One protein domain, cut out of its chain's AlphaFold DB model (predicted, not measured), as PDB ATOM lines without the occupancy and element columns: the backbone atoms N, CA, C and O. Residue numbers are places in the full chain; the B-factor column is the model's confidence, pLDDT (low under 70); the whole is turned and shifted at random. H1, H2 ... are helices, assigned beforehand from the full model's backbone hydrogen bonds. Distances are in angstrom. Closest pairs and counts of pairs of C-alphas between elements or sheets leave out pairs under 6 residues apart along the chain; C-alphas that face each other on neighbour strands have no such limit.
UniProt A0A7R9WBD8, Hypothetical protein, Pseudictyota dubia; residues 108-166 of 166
ATOM      1  N   GLU A 108     -38.427  31.317 -16.847       93.06
ATOM      2  CA  GLU A 108     -39.311  32.428 -17.221       93.06
ATOM      3  C   GLU A 108     -40.708  32.288 -16.598       93.06
ATOM      4  O   GLU A 108     -41.130  33.156 -15.836       93.06
ATOM      5  N   ASP A 109     -41.379  31.149 -16.813       90.56
ATOM      6  CA  ASP A 109     -42.711  30.880 -16.249       90.56
ATOM      7  C   ASP A 109     -42.735  31.030 -14.722       90.56
ATOM      8  O   ASP A 109     -43.716  31.499 -14.135       90.56
ATOM      9  N   LYS A 110     -41.668  30.578 -14.050       90.62
ATOM     10  CA  LYS A 110     -41.550  30.689 -12.593       90.62
ATOM     11  C   LYS A 110     -41.334  32.128 -12.162       90.62
ATOM     12  O   LYS A 110     -41.976  32.571 -11.213       90.62
ATOM     13  N   TYR A 111     -40.471  32.853 -12.867       93.44
ATOM     14  CA  TYR A 111     -40.194  34.257 -12.600       93.44
ATOM     15  C   TYR A 111     -41.463  35.099 -12.701       93.44
ATOM     16  O   TYR A 111     -41.789  35.821 -11.761       93.44
ATOM     17  N   GLU A 112     -42.224  34.957 -13.787       92.06
ATOM     18  CA  GLU A 112     -43.460  35.715 -13.985       92.06
ATOM     19  C   GLU A 112     -44.485  35.434 -12.885       92.06
ATOM     20  O   GLU A 112     -45.064  36.364 -12.318       92.06
ATOM     21  N   LYS A 113     -44.681  34.158 -12.531       90.50
ATOM     22  CA  LYS A 113     -45.611  33.765 -11.465       90.50
ATOM     23  C   LYS A 113     -45.175  34.295 -10.105       90.50
ATOM     24  O   LYS A 113     -46.003  34.834  -9.368       90.50
ATOM     25  N   ALA A 114     -43.896  34.151  -9.772       90.62
ATOM     26  CA  ALA A 114     -43.365  34.591  -8.492       90.62
ATOM     27  C   ALA A 114     -43.411  36.122  -8.367       90.62
ATOM     28  O   ALA A 114     -43.880  36.639  -7.353       90.62
ATOM     29  N   LEU A 115     -43.045  36.860  -9.420       92.00
ATOM     30  CA  LEU A 115     -43.126  38.323  -9.454       92.00
ATOM     31  C   LEU A 115     -44.579  38.826  -9.394       92.00
ATOM     32  O   LEU A 115     -44.878  39.797  -8.692       92.00
ATOM     33  N   ALA A 116     -45.509  38.161 -10.084       89.25
ATOM     34  CA  ALA A 116     -46.929  38.510 -10.043       89.25
ATOM     35  C   ALA A 116     -47.512  38.368  -8.627       89.25
ATOM     36  O   ALA A 116     -48.277  39.240  -8.185       89.25
ATOM     37  N   ALA A 117     -47.109  37.310  -7.918       88.06
ATOM     38  CA  ALA A 117     -47.494  37.043  -6.539       88.06
ATOM     39  C   ALA A 117     -46.757  37.927  -5.519       88.06
ATOM     40  O   ALA A 117     -47.276  38.141  -4.427       88.06
ATOM     41  N   ALA A 118     -45.588  38.475  -5.856       88.31
ATOM     42  CA  ALA A 118     -44.737  39.184  -4.907       88.31
ATOM     43  C   ALA A 118     -45.444  40.361  -4.192       88.31
ATOM     44  O   ALA A 118     -46.234  41.092  -4.799       88.31
ATOM     45  N   PRO A 119     -45.163  40.604  -2.898       86.00
ATOM     46  CA  PRO A 119     -45.545  41.823  -2.196       86.00
ATOM     47  C   PRO A 119     -45.069  43.075  -2.925       86.00
ATOM     48  O   PRO A 119     -44.022  43.077  -3.568       86.00
ATOM     49  N   LYS A 120     -45.795  44.189  -2.771       87.56
ATOM     50  CA  LYS A 120     -45.523  45.442  -3.501       87.56
ATOM     51  C   LYS A 120     -44.064  45.916  -3.393       87.56
ATOM     52  O   LYS A 120     -43.542  46.450  -4.362       87.56
ATOM     53  N   LYS A 121     -43.412  45.695  -2.244       86.88
ATOM     54  CA  LYS A 121     -41.996  46.041  -2.005       86.88
ATOM     55  C   LYS A 121     -40.991  45.219  -2.825       86.88
ATOM     56  O   LYS A 121     -39.876  45.680  -3.019       86.88
ATOM     57  N   PHE A 122     -41.389  44.040  -3.301       89.50
ATOM     58  CA  PHE A 122     -40.564  43.116  -4.084       89.50
ATOM     59  C   PHE A 122     -41.018  43.010  -5.548       89.50
ATOM     60  O   PHE A 122     -40.403  42.292  -6.320       89.50
ATOM     61  N   LYS A 123     -42.087  43.718  -5.952       89.56
ATOM     62  CA  LYS A 123     -42.561  43.740  -7.350       89.56
ATOM     63  C   LYS A 123     -41.670  44.537  -8.298       89.56
ATOM     64  O   LYS A 123     -41.861  44.459  -9.508       89.56
ATOM     65  N   ASP A 124     -40.752  45.337  -7.766       91.25
ATOM     66  CA  ASP A 124     -39.763  46.008  -8.594       91.25
ATOM     67  C   ASP A 124     -38.786  44.963  -9.171       91.25
ATOM     68  O   ASP A 124     -38.195  44.212  -8.390       91.25
ATOM     69  N   PRO A 125     -38.597  44.895 -10.504       90.12
ATOM     70  CA  PRO A 125     -37.745  43.885 -11.128       90.12
ATOM     71  C   PRO A 125     -36.299  43.890 -10.627       90.12
ATOM     72  O   PRO A 125     -35.701  42.823 -10.519       90.12
ATOM     73  N   SER A 126     -35.737  45.056 -10.282       90.75
ATOM     74  CA  SER A 126     -34.356  45.126  -9.789       90.75
ATOM     75  C   SER A 126     -34.231  44.538  -8.383       90.75
ATOM     76  O   SER A 126     -33.346  43.724  -8.130       90.75
ATOM     77  N   VAL A 127     -35.189  44.845  -7.503       91.56
ATOM     78  CA  VAL A 127     -35.262  44.265  -6.151       91.56
ATOM     79  C   VAL A 127     -35.492  42.755  -6.217       91.56
ATOM     80  O   VAL A 127     -34.867  41.992  -5.480       91.56
ATOM     81  N   PHE A 128     -36.377  42.311  -7.107       91.31
ATOM     82  CA  PHE A 128     -36.674  40.895  -7.285       91.31
ATOM     83  C   PHE A 128     -35.460  40.112  -7.793       91.31
ATOM     84  O   PHE A 128     -35.158  39.031  -7.287       91.31
ATOM     85  N   ARG A 129     -34.737  40.678  -8.765       91.38
ATOM     86  CA  ARG A 129     -33.479  40.126  -9.272       91.38
ATOM     87  C   ARG A 129     -32.456  39.966  -8.152       91.38
ATOM     88  O   ARG A 129     -31.902  38.881  -8.003       91.38
ATOM     89  N   ASP A 130     -32.234  41.008  -7.353       90.94
ATOM     90  CA  ASP A 130     -31.266  40.965  -6.253       90.94
ATOM     91  C   ASP A 130     -31.624  39.883  -5.225       90.94
ATOM     92  O   ASP A 130     -30.747  39.157  -4.756       90.94
ATOM     93  N   MET A 131     -32.913  39.706  -4.923       90.06
ATOM     94  CA  MET A 131     -33.376  38.609  -4.070       90.06
ATOM     95  C   MET A 131     -33.105  37.235  -4.679       90.06
ATOM     96  O   MET A 131     -32.614  36.349  -3.988       90.06
ATOM     97  N   LEU A 132     -33.418  37.054  -5.959       89.56
ATOM     98  CA  LEU A 132     -33.266  35.781  -6.658       89.56
ATOM     99  C   LEU A 132     -31.799  35.349  -6.768       89.56
ATOM    100  O   LEU A 132     -31.506  34.160  -6.680       89.56
ATOM    101  N   LEU A 133     -30.877  36.306  -6.916       85.75
ATOM    102  CA  LEU A 133     -29.434  36.046  -6.897       85.75
ATOM    103  C   LEU A 133     -28.929  35.576  -5.525       85.75
ATOM    104  O   LEU A 133     -27.924  34.870  -5.458       85.75
ATOM    105  N   ILE A 134     -29.605  35.966  -4.440       87.62
ATOM    106  CA  ILE A 134     -29.275  35.546  -3.072       87.62
ATOM    107  C   ILE A 134     -29.938  34.206  -2.741       87.62
ATOM    108  O   ILE A 134     -29.305  33.340  -2.138       87.62
ATOM    109  N   ASP A 135     -31.212  34.046  -3.102       87.75
ATOM    110  CA  ASP A 135     -32.026  32.874  -2.786       87.75
ATOM    111  C   ASP A 135     -32.921  32.499  -3.985       87.75
ATOM    112  O   ASP A 135     -34.034  33.021  -4.133       87.75
ATOM    113  N   PRO A 136     -32.478  31.562  -4.845       87.19
ATOM    114  CA  PRO A 136     -33.261  31.106  -5.991       87.19
ATOM    115  C   PRO A 136     -34.603  30.465  -5.622       87.19
ATOM    116  O   PRO A 136     -35.484  30.372  -6.478       87.19
ATOM    117  N   SER A 137     -34.804  30.039  -4.364       85.50
ATOM    118  CA  SER A 137     -36.077  29.452  -3.923       85.50
ATOM    119  C   SER A 137     -37.227  30.465  -3.882       85.50
ATOM    120  O   SER A 137     -38.395  30.075  -3.842       85.50
ATOM    121  N   VAL A 138     -36.926  31.765  -3.999       88.00
ATOM    122  CA  VAL A 138     -37.916  32.822  -4.270       88.00
ATOM    123  C   VAL A 138     -38.751  32.502  -5.511       88.00
ATOM    124  O   VAL A 138     -39.941  32.817  -5.546       88.00
ATOM    125  N   LEU A 139     -38.173  31.824  -6.506       87.62
ATOM    126  CA  LEU A 139     -38.904  31.418  -7.702       87.62
ATOM    127  C   LEU A 139     -40.005  30.396  -7.428       87.62
ATOM    128  O   LEU A 139     -40.887  30.278  -8.262       87.62
ATOM    129  N   ASP A 140     -39.997  29.701  -6.290       85.38
ATOM    130  CA  ASP A 140     -41.074  28.790  -5.892       85.38
ATOM    131  C   ASP A 140     -42.166  29.487  -5.045       85.38
ATOM    132  O   ASP A 140     -43.129  28.851  -4.611       85.38
ATOM    133  N   CYS A 141     -42.071  30.808  -4.837       86.12
ATOM    134  CA  CYS A 141     -43.044  31.590  -4.070       86.12
ATOM    135  C   CYS A 141     -44.154  32.168  -4.954       86.12
ATOM    136  O   CYS A 141     -44.064  33.288  -5.457       86.12
ATOM    137  N   TYR A 142     -45.244  31.420  -5.103       84.69
ATOM    138  CA  TYR A 142     -46.370  31.791  -5.971       84.69
ATOM    139  C   TYR A 142     -47.593  32.339  -5.221       84.69
ATOM    140  O   TYR A 142     -48.617  32.615  -5.844       84.69
ATOM    141  N   TYR A 143     -47.507  32.508  -3.897       78.94
ATOM    142  CA  TYR A 143     -48.627  32.956  -3.064       78.94
ATOM    143  C   TYR A 143     -48.252  34.114  -2.146       78.94
ATOM    144  O   TYR A 143     -47.195  34.112  -1.520       78.94
ATOM    145  N   ASN A 144     -49.158  35.076  -1.984       73.31
ATOM    146  CA  ASN A 144     -48.995  36.184  -1.050       73.31
ATOM    147  C   ASN A 144     -50.270  36.386  -0.228       73.31
ATOM    148  O   ASN A 144     -51.328  36.694  -0.772       73.31
ATOM    149  N   CYS A 145     -50.147  36.189   1.084       71.25
ATOM    150  CA  CYS A 145     -51.262  36.228   2.026       71.25
ATOM    151  C   CYS A 145     -51.656  37.643   2.470       71.25
ATOM    152  O   CYS A 145     -52.698  37.793   3.098       71.25
ATOM    153  N   ASP A 146     -50.882  38.676   2.130       63.66
ATOM    154  CA  ASP A 146     -51.167  40.058   2.541       63.66
ATOM    155  C   ASP A 146     -52.243  40.744   1.674       63.66
ATOM    156  O   ASP A 146     -52.658  41.865   1.968       63.66
ATOM    157  N   VAL A 147     -52.704  40.100   0.590       58.59
ATOM    158  CA  VAL A 147     -53.536  40.738  -0.451       58.59
ATOM    159  C   VAL A 147     -55.026  40.345  -0.406       58.59
ATOM    160  O   VAL A 147     -55.794  40.836  -1.231       58.59
ATOM    161  N   GLY A 148     -55.493  39.523   0.544       50.25
ATOM    162  CA  GLY A 148     -56.927  39.199   0.631       50.25
ATOM    163  C   GLY A 148     -57.374  38.450   1.888       50.25
ATOM    164  O   GLY A 148     -56.638  37.633   2.428       50.25
ATOM    165  N   ASP A 149     -58.619  38.712   2.300       46.97
ATOM    166  CA  ASP A 149     -59.367  38.163   3.451       46.97
ATOM    167  C   ASP A 149     -59.564  36.622   3.467       46.97
ATOM    168  O   ASP A 149     -60.342  36.092   4.263       46.97
ATOM    169  N   GLU A 150     -58.868  35.867   2.616       48.22
ATOM    170  CA  GLU A 150     -58.948  34.407   2.548       48.22
ATOM    171  C   GLU A 150     -57.715  33.793   3.226       48.22
ATOM    172  O   GLU A 150     -56.598  33.822   2.710       48.22
ATOM    173  N   GLY A 151     -57.914  33.270   4.440       49.81
ATOM    174  CA  GLY A 151     -56.851  32.699   5.272       49.81
ATOM    175  C   GLY A 151     -56.000  31.634   4.565       49.81
ATOM    176  O   GLY A 151     -56.505  30.901   3.714       49.81
ATOM    177  N   CYS A 152     -54.712  31.550   4.967       60.00
ATOM    178  CA  CYS A 152     -53.667  30.673   4.396       60.00
ATOM    179  C   CYS A 152     -54.245  29.317   3.987       60.00
ATOM    180  O   CYS A 152     -54.504  28.439   4.815       60.00
ATOM    181  N   SER A 153     -54.430  29.149   2.682       54.34
ATOM    182  CA  SER A 153     -54.948  27.928   2.089       54.34
ATOM    183  C   SER A 153     -53.814  26.911   2.000       54.34
ATOM    184  O   SER A 153     -53.336  26.647   0.914       54.34
ATOM    185  N   SER A 154     -53.315  26.365   3.115       58.31
ATOM    186  CA  SER A 154     -52.363  25.223   3.163       58.31
ATOM    187  C   SER A 154     -51.030  25.322   2.371       58.31
ATOM    188  O   SER A 154     -50.175  24.459   2.542       58.31
ATOM    189  N   GLU A 155     -50.788  26.386   1.599       59.72
ATOM    190  CA  GLU A 155     -49.642  26.611   0.698       59.72
ATOM    191  C   GLU A 155     -48.568  27.511   1.331       59.72
ATOM    192  O   GLU A 155     -47.753  28.134   0.652       59.72
ATOM    193  N   CYS A 156     -48.543  27.587   2.665       65.81
ATOM    194  CA  CYS A 156     -47.627  28.441   3.422       65.81
ATOM    195  C   CYS A 156     -46.123  28.141   3.118       65.81
ATOM    196  O   CYS A 156     -45.273  28.974   3.419       65.81
ATOM    197  N   GLY A 157     -45.784  27.000   2.490       63.78
ATOM    198  CA  GLY A 157     -44.427  26.679   2.010       63.78
ATOM    199  C   GLY A 157     -43.995  27.406   0.725       63.78
ATOM    200  O   GLY A 157     -42.802  27.570   0.507       63.78
ATOM    201  N   ASN A 158     -44.951  27.890  -0.072       71.19
ATOM    202  CA  ASN A 158     -44.736  28.626  -1.327       71.19
ATOM    203  C   ASN A 158     -45.178  30.097  -1.182       71.19
ATOM    204  O   ASN A 158     -45.603  30.742  -2.146       71.19
ATOM    205  N   CYS A 159     -45.168  30.606   0.055       79.75
ATOM    206  CA  CYS A 159     -45.715  31.905   0.414       79.75
ATOM    207  C   CYS A 159     -44.621  32.950   0.660       79.75
ATOM    208  O   CYS A 159     -43.643  32.703   1.368       79.75
ATOM    209  N   TRP A 160     -44.855  34.168   0.170       81.00
ATOM    210  CA  TRP A 160     -43.967  35.321   0.329       81.00
ATOM    211  C   TRP A 160     -43.720  35.761   1.778       81.00
ATOM    212  O   TRP A 160     -42.715  36.420   2.044       81.00
ATOM    213  N   VAL A 161     -44.557  35.341   2.735       76.06
ATOM    214  CA  VAL A 161     -44.400  35.649   4.171       76.06
ATOM    215  C   VAL A 161     -43.019  35.232   4.706       76.06
ATOM    216  O   VAL A 161     -42.480  35.887   5.603       76.06
ATOM    217  N   ALA A 162     -42.401  34.189   4.138       71.81
ATOM    218  CA  ALA A 162     -41.052  33.747   4.507       71.81
ATOM    219  C   ALA A 162     -39.960  34.809   4.250       71.81
ATOM    220  O   ALA A 162     -38.937  34.811   4.936       71.81
ATOM    221  N   TYR A 163     -40.200  35.725   3.310       74.25
ATOM    222  CA  TYR A 163     -39.283  36.796   2.909       74.25
ATOM    223  C   TYR A 163     -39.666  38.161   3.481       74.25
ATOM    224  O   TYR A 163     -38.918  39.125   3.360       74.25
ATOM    225  N   GLU A 164     -40.824  38.275   4.129       64.44
ATOM    226  CA  GLU A 164     -41.246  39.533   4.742       64.44
ATOM    227  C   GLU A 164     -40.666  39.768   6.133       64.44
ATOM    228  O   GLU A 164     -40.634  40.917   6.578       64.44
ATOM    229  N   ARG A 165     -40.225  38.699   6.808       57.88
ATOM    230  CA  ARG A 165     -39.707  38.715   8.187       57.88
ATOM    231  C   ARG A 165     -38.193  38.480   8.291       57.88
ATOM    232  O   ARG A 165     -37.701  38.331   9.409       57.88
ATOM    233  N   ARG A 166     -37.494  38.387   7.160       53.94
ATOM    234  CA  ARG A 166     -36.028  38.320   7.076       53.94
ATOM    235  C   ARG A 166     -35.472  39.717   6.831       53.94
ATOM    236  O   ARG A 166     -34.405  40.001   7.411       53.94
TER     237      ARG A 166
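AT A GLANCE: This is residues 108 to 166 of the 166 residues of the protein "Hypothetical protein" of Pseudictyota dubia (UniProt A0A7R9WBD8). Helices H1 and H2 and the short H3 sit as a small triangle, from which a wide loop within residues 141 to 160 swings out past Asp 149 and comes back to the short H4, set off by itself. The loop makes one end of the longest axis and H2 lies toward the other. The printed part has 59 residues with four named helices, in the order H1, H2, H3, H4, and no named strand; the class is all helix, with under half of the residues, 29, in named elements. It is compact, with a radius of gyration of the C-alphas of 10.8 A, and only just elongated, spanning 30 by 20 by 19 A.

IN THESE COORDINATES: H1, residues 108 to 117, begins with C-alpha 108 at (-39.311, 32.428, -17.221) and is 14.2 A long from first to last C-alpha. H2, residues 125 to 134, is 14.4 A long. H3, residues 136 to 140, is 8.1 A long. H4, residues 161 to 164, is 5.0 A long and ends with C-alpha 164 at (-41.246, 39.533, 4.742).

HOW THE PARTS SIT: H1 and H2 are close but not clearly touching; their closest C-alphas, of Leu 115 and Phe 128, are 7.3 A apart. They run opposite ways at a steep tilt of 69 degrees, only just short of about perpendicular. H1 and H3 touch, with the C-alphas of Ala 114 and Leu 139 closest at 5.5 A. H2 and H3 only just touch, with 3 pairs of C-alphas within 8 A, and only at the corner by their link; the closest are Leu 132 and Val 138, 6.0 A between C-alphas. H4 is apart from H1 and H2, and only just apart from H3, with 8.3 A between the closest C-alphas. Every O i to N i+4 pair is within hydrogen-bond range in H1 and H2; in H3 it is 0 of 1, beside 2 of 2 O i to N i+3 pairs, and H4 is too short for an i+4 pair.

THE WHOLE: The C-alphas farthest apart, of Leu 133 and Asp 149, are 31.7 A apart. The printed part has no cut and ends at Arg 166, the chain's last residue. The link from H2 to H3 is tight, that from H1 to H2 is short, and that from H3 to H4, 20 residues, is long. Mean pLDDT of the printed part is 78.9; residues 146 to 157 and 164 to 166 are under 70.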